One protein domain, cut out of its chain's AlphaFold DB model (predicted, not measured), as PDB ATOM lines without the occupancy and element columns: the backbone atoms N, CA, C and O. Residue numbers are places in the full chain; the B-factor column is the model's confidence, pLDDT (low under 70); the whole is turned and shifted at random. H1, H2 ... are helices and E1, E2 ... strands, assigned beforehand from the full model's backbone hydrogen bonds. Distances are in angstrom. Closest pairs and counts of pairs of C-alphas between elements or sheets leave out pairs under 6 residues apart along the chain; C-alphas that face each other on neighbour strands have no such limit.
ATOM      1  N   VAL A   4     161.452 102.863  98.972       96.00
ATOM      2  CA  VAL A   4     162.676 102.574  98.228       96.00
ATOM      3  C   VAL A   4     163.858 103.015  99.073       96.00
ATOM      4  O   VAL A   4     163.873 104.135  99.583       96.00
ATOM      5  N   THR A   5     164.854 102.148  99.228       96.06
ATOM      6  CA  THR A   5     166.077 102.457  99.977       96.06
ATOM      7  C   THR A   5     166.775 103.689  99.405       96.06
ATOM      8  O   THR A   5     166.937 103.813  98.191       96.06
ATOM      9  N   VAL A   6     167.206 104.598 100.281       96.44
ATOM     10  CA  VAL A   6     167.993 105.768  99.887       96.44
ATOM     11  C   VAL A   6     169.410 105.321  99.516       96.44
ATOM     12  O   VAL A   6     170.072 104.613 100.281       96.44
ATOM     13  N   THR A   7     169.886 105.742  98.342       96.19
ATOM     14  CA  THR A   7     171.257 105.493  97.873       96.19
ATOM     15  C   THR A   7     172.270 105.948  98.921       96.19
ATOM     16  O   THR A   7     172.108 107.012  99.512       96.19
ATOM     17  N   ASN A   8     173.298 105.134  99.181       96.62
ATOM     18  CA  ASN A   8     174.353 105.405 100.169       96.62
ATOM     19  C   ASN A   8     173.868 105.684 101.605       96.62
ATOM     20  O   ASN A   8     174.649 106.109 102.455       96.62
ATOM     21  N   ASN A   9     172.597 105.412 101.912       95.00
ATOM     22  CA  ASN A   9     172.040 105.558 103.248       95.00
ATOM     23  C   ASN A   9     170.955 104.504 103.505       95.00
ATOM     24  O   ASN A   9     169.768 104.802 103.636       95.00
ATOM     25  N   THR A  10     171.376 103.241 103.594       94.88
ATOM     26  CA  THR A  10     170.476 102.072 103.660       94.88
ATOM     27  C   THR A  10     169.633 101.979 104.934       94.88
ATOM     28  O   THR A  10     168.733 101.145 105.034       94.88
ATOM     29  N   GLN A  11     169.895 102.840 105.917       94.06
ATOM     30  CA  GLN A  11     169.074 102.983 107.121       94.06
ATOM     31  C   GLN A  11     167.774 103.755 106.855       94.06
ATOM     32  O   GLN A  11     166.871 103.741 107.696       94.06
ATOM     33  N   TRP A  12     167.686 104.422 105.703       95.38
ATOM     34  CA  TRP A  12     166.559 105.236 105.287       95.38
ATOM     35  C   TRP A  12     165.953 104.734 103.982       95.38
ATOM     36  O   TRP A  12     166.619 104.187 103.103       95.38
ATOM     37  N   GLU A  13     164.659 104.972 103.853       96.19
ATOM     38  CA  GLU A  13     163.894 104.736 102.638       96.19
ATOM     39  C   GLU A  13     162.950 105.910 102.383       96.19
ATOM     40  O   GLU A  13     162.541 106.599 103.322       96.19
ATOM     41  N   TYR A  14     162.611 106.143 101.117       96.56
ATOM     42  CA  TYR A  14     161.677 107.177 100.688       96.56
ATOM     43  C   TYR A  14     160.466 106.568  99.981       96.56
ATOM     44  O   TYR A  14     160.570 105.522  99.343       96.56
ATOM     45  N   ASP A  15     159.308 107.208 100.094       96.00
ATOM     46  CA  ASP A  15     158.090 106.770  99.409       96.00
ATOM     47  C   ASP A  15     158.088 107.299  97.972       96.00
ATOM     48  O   ASP A  15     157.903 108.495  97.732       96.00
ATOM     49  N   ASN A  16     158.279 106.408  97.000       96.69
ATOM     50  CA  ASN A  16     158.331 106.786  95.587       96.69
ATOM     51  C   ASN A  16     156.968 107.184  94.993       96.69
ATOM     52  O   ASN A  16     156.904 107.587  93.834       96.69
ATOM     53  N   ALA A  17     155.886 107.070  95.764       96.00
ATOM     54  CA  ALA A  17     154.558 107.539  95.390       96.00
ATOM     55  C   ALA A  17     154.138 108.804  96.150       96.00
ATOM     56  O   ALA A  17     153.004 109.248  95.979       96.00
ATOM     57  N   ALA A  18     155.022 109.383  96.973       95.06
ATOM     58  CA  ALA A  18     154.712 110.596  97.713       95.06
ATOM     59  C   ALA A  18     154.380 111.762  96.773       95.06
ATOM     60  O   ALA A  18     154.994 111.949  95.714       95.06
ATOM     61  N   THR A  19     153.409 112.561  97.199       94.62
ATOM     62  CA  THR A  19     152.872 113.709  96.467       94.62
ATOM     63  C   THR A  19     153.036 114.993  97.280       94.62
ATOM     64  O   THR A  19     153.561 114.984  98.392       94.62
ATOM     65  N   ALA A  20     152.568 116.122  96.744       94.12
ATOM     66  CA  ALA A  20     152.617 117.406  97.443       94.12
ATOM     67  C   ALA A  20     151.873 117.406  98.795       94.12
ATOM     68  O   ALA A  20     152.246 118.173  99.674       94.12
ATOM     69  N   SER A  21     150.868 116.540  98.998       93.31
ATOM     70  CA  SER A  21     150.156 116.439 100.282       93.31
ATOM     71  C   SER A  21     150.948 115.722 101.377       93.31
ATOM     72  O   SER A  21     150.553 115.766 102.538       93.31
ATOM     73  N   ASP A  22     152.029 115.027 101.018       93.62
ATOM     74  CA  ASP A  22     152.866 114.273 101.954       93.62
ATOM     75  C   ASP A  22     154.023 115.102 102.533       93.62
ATOM     76  O   ASP A  22     154.776 114.602 103.369       93.62
ATOM     77  N   THR A  23     154.187 116.347 102.078       94.31
ATOM     78  CA  THR A  23     155.286 117.237 102.463       94.31
ATOM     79  C   THR A  23     154.795 118.666 102.732       94.31
ATOM     80  O   THR A  23     153.600 118.950 102.753       94.31
ATOM     81  N   TYR A  24     155.731 119.576 102.985       91.38
ATOM     82  CA  TYR A  24     155.518 120.991 103.224       91.38
ATOM     83  C   TYR A  24     154.852 121.670 102.007       91.38
ATOM     84  O   TYR A  24     155.459 121.707 100.929       91.38
ATOM     85  N   PRO A  25     153.651 122.259 102.172       88.56
ATOM     86  CA  PRO A  25     152.825 122.737 101.059       88.56
ATOM     87  C   PRO A  25     153.451 123.905 100.288       88.56
ATOM     88  O   PRO A  25     153.283 123.998  99.076       88.56
ATOM     89  N   ASP A  26     154.217 124.756 100.972       91.50
ATOM     90  CA  ASP A  26     154.776 125.983 100.392       91.50
ATOM     91  C   ASP A  26     156.206 125.808  99.859       91.50
ATOM     92  O   ASP A  26     156.870 126.785  99.501       91.50
ATOM     93  N   THR A  27     156.730 124.577  99.818       91.81
ATOM     94  CA  THR A  27     158.111 124.377  99.364       91.81
ATOM     95  C   THR A  27     158.187 124.375  97.839       91.81
ATOM     96  O   THR A  27     157.500 123.578  97.196       91.81
ATOM     97  N   PRO A  28     159.040 125.218  97.229       93.50
ATOM     98  CA  PRO A  28     159.091 125.346  95.783       93.50
ATOM     99  C   PRO A  28     159.719 124.116  95.119       93.50
ATOM    100  O   PRO A  28     160.594 123.449  95.675       93.50
ATOM    101  N   GLY A  29     159.304 123.859  93.881       95.56
ATOM    102  CA  GLY A  29     159.832 122.789  93.041       95.56
ATOM    103  C   GLY A  29     158.738 121.905  92.459       95.56
ATOM    104  O   GLY A  29     157.557 122.039  92.769       95.56
ATOM    105  N   THR A  30     159.143 120.985  91.594       97.06
ATOM    106  CA  THR A  30     158.242 120.013  90.971       97.06
ATOM    107  C   THR A  30     158.467 118.649  91.599       97.06
ATOM    108  O   THR A  30     159.610 118.208  91.725       97.06
ATOM    109  N   ILE A  31     157.382 117.984  91.997       96.88
ATOM    110  CA  ILE A  31     157.421 116.649  92.598       96.88
ATOM    111  C   ILE A  31     157.134 115.601  91.527       96.88
ATOM    112  O   ILE A  31     156.124 115.669  90.830       96.88
ATOM    113  N   SER A  32     158.014 114.611  91.424       97.12
ATOM    114  CA  SER A  32     157.802 113.406  90.627       97.12
ATOM    115  C   SER A  32     158.460 112.221  91.323       97.12
ATOM    116  O   SER A  32     159.584 112.336  91.811       97.12
ATOM    117  N   ASN A  33     157.765 111.084  91.386       96.56
ATOM    118  CA  ASN A  33     158.263 109.840  91.984       96.56
ATOM    119  C   ASN A  33     158.811 110.002  93.420       96.56
ATOM    120  O   ASN A  33     159.865 109.457  93.750       96.56
ATOM    121  N   GLY A  34     158.139 110.796  94.264       96.06
ATOM    122  CA  GLY A  34     158.578 111.067  95.640       96.06
ATOM    123  C   GLY A  34     159.822 111.956  95.766       96.06
ATOM    124  O   GLY A  34     160.406 112.059  96.848       96.06
ATOM    125  N   VAL A  35     160.238 112.606  94.676       97.75
ATOM    126  CA  VAL A  35     161.389 113.511  94.637       97.75
ATOM    127  C   VAL A  35     160.937 114.900  94.205       97.75
ATOM    128  O   VAL A  35     160.343 115.066  93.140       97.75
ATOM    129  N   ARG A  36     161.259 115.917  95.005       98.12
ATOM    130  CA  ARG A  36     161.119 117.325  94.624       98.12
ATOM    131  C   ARG A  36     162.397 117.795  93.955       98.12
ATOM    132  O   ARG A  36     163.474 117.627  94.516       98.12
ATOM    133  N   THR A  37     162.271 118.402  92.780       98.12
ATOM    134  CA  THR A  37     163.372 119.071  92.079       98.12
ATOM    135  C   THR A  37     163.136 120.575  92.096       98.12
ATOM    136  O   THR A  37     162.076 121.042  91.677       98.12
ATOM    137  N   PHE A  38     164.121 121.332  92.571       97.50
ATOM    138  CA  PHE A  38     164.100 122.791  92.576       97.50
ATOM    139  C   PHE A  38     165.397 123.344  91.984       97.50
ATOM    140  O   PHE A  38     166.488 122.986  92.427       97.50
ATOM    141  N   THR A  39     165.281 124.227  90.993       97.00
ATOM    142  CA  THR A  39     166.431 124.918  90.399       97.00
ATOM    143  C   THR A  39     166.773 126.142  91.236       97.00
ATOM    144  O   THR A  39     165.987 127.083  91.328       97.00
ATOM    145  N   LEU A  40     167.954 126.125  91.848       93.44
ATOM    146  CA  LEU A  40     168.462 127.220  92.662       93.44
ATOM    147  C   LEU A  40     168.778 128.450  91.793       93.44
ATOM    148  O   LEU A  40     169.123 128.309  90.612       93.44
ATOM    149  N   PRO A  41     168.764 129.661  92.383       92.06
ATOM    150  CA  PRO A  41     169.415 130.818  91.778       92.06
ATOM    151  C   PRO A  41     170.877 130.465  91.452       92.06
ATOM    152  O   PRO A  41     171.638 130.089  92.339       92.06
ATOM    153  N   GLY A  42     171.247 130.514  90.170       92.50
ATOM    154  CA  GLY A  42     172.538 130.018  89.669       92.50
ATOM    155  C   GLY A  42     172.449 128.769  88.782       92.50
ATOM    156  O   GLY A  42     173.464 128.346  88.241       92.50
ATOM    157  N   GLY A  43     171.254 128.199  88.590       93.06
ATOM    158  CA  GLY A  43     170.983 127.176  87.568       93.06
ATOM    159  C   GLY A  43     171.196 125.728  88.015       93.06
ATOM    160  O   GLY A  43     170.805 124.809  87.299       93.06
ATOM    161  N   ASN A  44     171.749 125.505  89.207       94.50
ATOM    162  CA  ASN A  44     171.935 124.163  89.752       94.50
ATOM    163  C   ASN A  44     170.617 123.610  90.304       94.50
ATOM    164  O   ASN A  44     169.967 124.245  91.137       94.50
ATOM    165  N   ALA A  45     170.239 122.410  89.872       96.19
ATOM    166  CA  ALA A  45     169.089 121.705  90.418       96.19
ATOM    167  C   ALA A  45     169.461 120.992  91.725       96.19
ATOM    168  O   ALA A  45     170.464 120.283  91.792       96.19
ATOM    169  N   ARG A  46     168.619 121.148  92.747       96.75
ATOM    170  CA  ARG A  46     168.664 120.367  93.984       96.75
ATOM    171  C   ARG A  46     167.482 119.413  94.018       96.75
ATOM    172  O   ARG A  46     166.356 119.802  93.695       96.75
ATOM    173  N   GLN A  47     167.746 118.173  94.413       98.25
ATOM    174  CA  GLN A  47     166.738 117.131  94.533       98.25
ATOM    175  C   GLN A  47     166.563 116.712  95.992       98.25
ATOM    176  O   GLN A  47     167.529 116.576  96.741       98.25
ATOM    177  N   THR A  48     165.320 116.477  96.394       98.25
ATOM    178  CA  THR A  48     164.953 116.136  97.771       98.25
ATOM    179  C   THR A  48     163.971 114.973  97.771       98.25
ATOM    180  O   THR A  48     162.952 115.036  97.088       98.25
ATOM    181  N   TYR A  49     164.251 113.928  98.545       97.75
ATOM    182  CA  TYR A  49     163.282 112.889  98.885       97.75
ATOM    183  C   TYR A  49     162.249 113.480  99.853       97.75
ATOM    184  O   TYR A  49     162.614 113.882 100.958       97.75
ATOM    185  N   ILE A  50     160.977 113.563  99.453       97.00
ATOM    186  CA  ILE A  50     159.979 114.396 100.164       97.00
ATOM    187  C   ILE A  50     159.276 113.707 101.336       97.00
ATOM    188  O   ILE A  50     158.561 114.347 102.099       97.00
ATOM    189  N   LYS A  51     159.431 112.388 101.446       95.50
ATOM    190  CA  LYS A  51     158.817 111.581 102.496       95.50
ATOM    191  C   LYS A  51     159.726 110.402 102.778       95.50
ATOM    192  O   LYS A  51     159.754 109.441 102.010       95.50
ATOM    193  N   CYS A  52     160.491 110.502 103.852       95.12
ATOM    194  CA  CYS A  52     161.467 109.495 104.249       95.12
ATOM    195  C   CYS A  52     161.008 108.763 105.509       95.12
ATOM    196  O   CYS A  52     160.144 109.251 106.227       95.12
ATOM    197  N   ARG A  53     161.574 107.597 105.813       94.56
ATOM    198  CA  ARG A  53     161.461 106.937 107.124       94.56
ATOM    199  C   ARG A  53     162.688 106.077 107.394       94.56
ATOM    200  O   ARG A  53     163.418 105.733 106.464       94.56
ATOM    201  N   LYS A  54     162.896 105.704 108.658       92.56
ATOM    202  CA  LYS A  54     163.893 104.688 109.008       92.56
ATOM    203  C   LYS A  54     163.360 103.292 108.711       92.56
ATOM    204  O   LYS A  54     162.200 103.001 108.992       92.56
ATOM    205  N   THR A  55     164.241 102.410 108.254       91.44
ATOM    206  CA  THR A  55     163.915 100.993 108.021       91.44
ATOM    207  C   THR A  55     163.610 100.234 109.319       91.44
ATOM    208  O   THR A  55     162.871  99.255 109.305       91.44
ATOM    209  N   SER A  56     164.142 100.695 110.459       87.44
ATOM    210  CA  SER A  56     164.021 100.026 111.764       87.44
ATOM    211  C   SER A  56     162.850 100.487 112.645       87.44
ATOM    212  O   SER A  56     162.581  99.853 113.662       87.44
ATOM    213  N   SER A  57     162.158 101.579 112.303       78.06
ATOM    214  CA  SER A  57     161.003 102.090 113.058       78.06
ATOM    215  C   SER A  57     160.188 103.022 112.149       78.06
ATOM    216  O   SER A  57     160.728 104.066 111.781       78.06
ATOM    217  N   PRO A  58     158.956 102.661 111.719       71.69
ATOM    218  CA  PRO A  58     158.367 103.222 110.498       71.69
ATOM    219  C   PRO A  58     157.282 104.321 110.643       71.69
ATOM    220  O   PRO A  58     156.265 104.225 109.951       71.69
ATOM    221  N   PRO A  59     157.431 105.420 111.408       78.94
ATOM    222  CA  PRO A  59     156.734 106.649 111.045       78.94
ATOM    223  C   PRO A  59     157.500 107.394 109.938       78.94
ATOM    224  O   PRO A  59     158.732 107.477 109.951       78.94
ATOM    225  N   ALA A  60     156.771 107.959 108.969       76.62
ATOM    226  CA  ALA A  60     157.357 108.879 107.996       76.62
ATOM    227  C   ALA A  60     157.988 110.064 108.742       76.62
ATOM    228  O   ALA A  60     157.324 110.752 109.514       76.62
ATOM    229  N   THR A  61     159.286 110.260 108.547       76.94
ATOM    230  CA  THR A  61     160.100 111.280 109.192       76.94
ATOM    231  C   THR A  61     160.738 112.162 108.120       76.94
ATOM    232  O   THR A  61     161.812 111.858 107.607       76.94
ATOM    233  N   GLY A  62     160.058 113.263 107.800       89.06
ATOM    234  CA  GLY A  62     160.617 114.396 107.063       89.06
ATOM    235  C   GLY A  62     161.190 114.084 105.678       89.06
ATOM    236  O   GLY A  62     160.766 113.157 104.983       89.06
ATOM    237  N   GLU A  63     162.157 114.910 105.291       95.62
ATOM    238  CA  GLU A  63     162.775 114.934 103.968       95.62
ATOM    239  C   GLU A  63     164.286 114.692 104.051       95.62
ATOM    240  O   GLU A  63     164.920 115.006 105.060       95.62
ATOM    241  N   LEU A  64     164.879 114.179 102.972       96.44
ATOM    242  CA  LEU A  64     166.327 113.994 102.848       96.44
ATOM    243  C   LEU A  64     166.844 114.570 101.531       96.44
ATOM    244  O   LEU A  64     166.179 114.510 100.498       96.44
ATOM    245  N   ASP A  65     168.062 115.105 101.551       97.00
ATOM    246  CA  ASP A  65     168.717 115.628 100.355       97.00
ATOM    247  C   ASP A  65     169.187 114.484  99.445       97.00
ATOM    248  O   ASP A  65     170.120 113.754  99.781       97.00
ATOM    249  N   LYS A  66     168.544 114.335  98.285       97.88
ATOM    250  CA  LYS A  66     168.913 113.322  97.293       97.88
ATOM    251  C   LYS A  66     170.250 113.647  96.644       97.88
ATOM    252  O   LYS A  66     171.064 112.749  96.474       97.88
ATOM    253  N   THR A  67     170.472 114.912  96.293       97.38
ATOM    254  CA  THR A  67     171.703 115.360  95.630       97.38
ATOM    255  C   THR A  67     172.939 115.056  96.476       97.38
ATOM    256  O   THR A  67     173.958 114.659  95.924       97.38
ATOM    257  N   TYR A  68     172.850 115.199  97.800       97.06
ATOM    258  CA  TYR A  68     173.935 114.842  98.713       97.06
ATOM    259  C   TYR A  68     174.154 113.327  98.798       97.06
ATOM    260  O   TYR A  68     175.266 112.863  98.557       97.06
ATOM    261  N   TRP A  69     173.110 112.559  99.137       97.25
ATOM    262  CA  TRP A  69     173.250 111.122  99.403       97.25
ATOM    263  C   TRP A  69     173.631 110.322  98.159       97.25
ATOM    264  O   TRP A  69     174.497 109.456  98.236       97.25
ATOM    265  N   ASP A  70     173.066 110.649  97.000       95.75
ATOM    266  CA  ASP A  70     173.407 109.975  95.744       95.75
ATOM    267  C   ASP A  70     174.832 110.293  95.255       95.75
ATOM    268  O   ASP A  70     175.343 109.592  94.386       95.75
ATOM    269  N   ALA A  71     175.468 111.337  95.797       96.12
ATOM    270  CA  ALA A  71     176.835 111.737  95.468       96.12
ATOM    271  C   ALA A  71     177.885 111.273  96.500       96.12
ATOM    272  O   ALA A  71     179.047 111.663  96.377       96.12
TER     273      ALA A  71
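This is residues 4 to 71 of the 72 residues of an uncharacterized protein of Candidatus Puniceispirillum sp. TMED52 (UniProt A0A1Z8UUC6). Two small three-stranded sheets lie end to end, E1, E2 and E6 in one and E3, E4 and E5 in the other, joined where E5 runs on into E6; the short helix H1 sits in the gap between them, beside E5, and the long loop of residues 16 to 29 arches off the opposite side. The 68 printed residues hold six named strands and then one named helix, in the order E1 E2 E3 E4 E5 E6 H1; 30 residues, under half, are in named elements, and the class is mostly strand. The second sheet, in the order E3 E4 E5, is antiparallel; the first has the order E1 E2 E6. The whole is compact, with a radius of gyration of the C-alphas of 11.7 A, and only just flat, spanning 38 by 27 by 15 A.

E1 is residues 4 to 6, beginning at C-alpha 4 (162.676, 102.574, 98.228). E2, residues 9 to 15, is the longest strand by residues, at 14.5 A. E3 is residues 30 to 32. E4, residues 35 to 39, begins at C-alpha 35 (161.389, 113.511, 94.637) and measures 13.2 A. E5, residues 45 to 49, measures 13.5 A. E6 is residues 52 to 54. H1, residues 66 to 69, ends at C-alpha 69 (173.250, 111.122, 99.403).

E1 and E2 meet only at a point, with C-alphas 5 and 13 at 4.1 A. E2 and E6 are antiparallel at 136 degrees, with N 53 and O 13 at 2.9 A, within hydrogen-bond range. E3, E4 and E5 form a meander, each strand the antiparallel neighbour of the one before. In the hairpin E3 and E4, at 150 degrees, N 30 and O 37 are 2.9 A apart; in the hairpin E4 and E5, at 159 degrees, N 36 and O 48 are 2.8 A apart. E5 runs on into E6 across a break of 2 residues, at 47 degrees. Residues 64 to 65 pair antiparallel with residues 48 to 49 of E5. H1 is on the sheet E3 E4 E5, at the sheet's level with a height of 3.3 A; its closest C-alphas to E5 are those of Lys 66 and Thr 48, 4.9 A apart. H1 is not on the sheet E1 E2 E6. H1 is too short for an O i to N i+4 pair, and its one O i to N i+3 pair is within range. E2 and E4 are apart, for instance.

The two C-alphas farthest apart, those of Gly 42 and Ser 56, are 38.2 A from each other. The printed part has no cut. The links E2 to E3, with 14 residues, and E6 to H1, with 11 residues, are long. The mean pLDDT of the printed part is 93.8, and no printed residue is under 70.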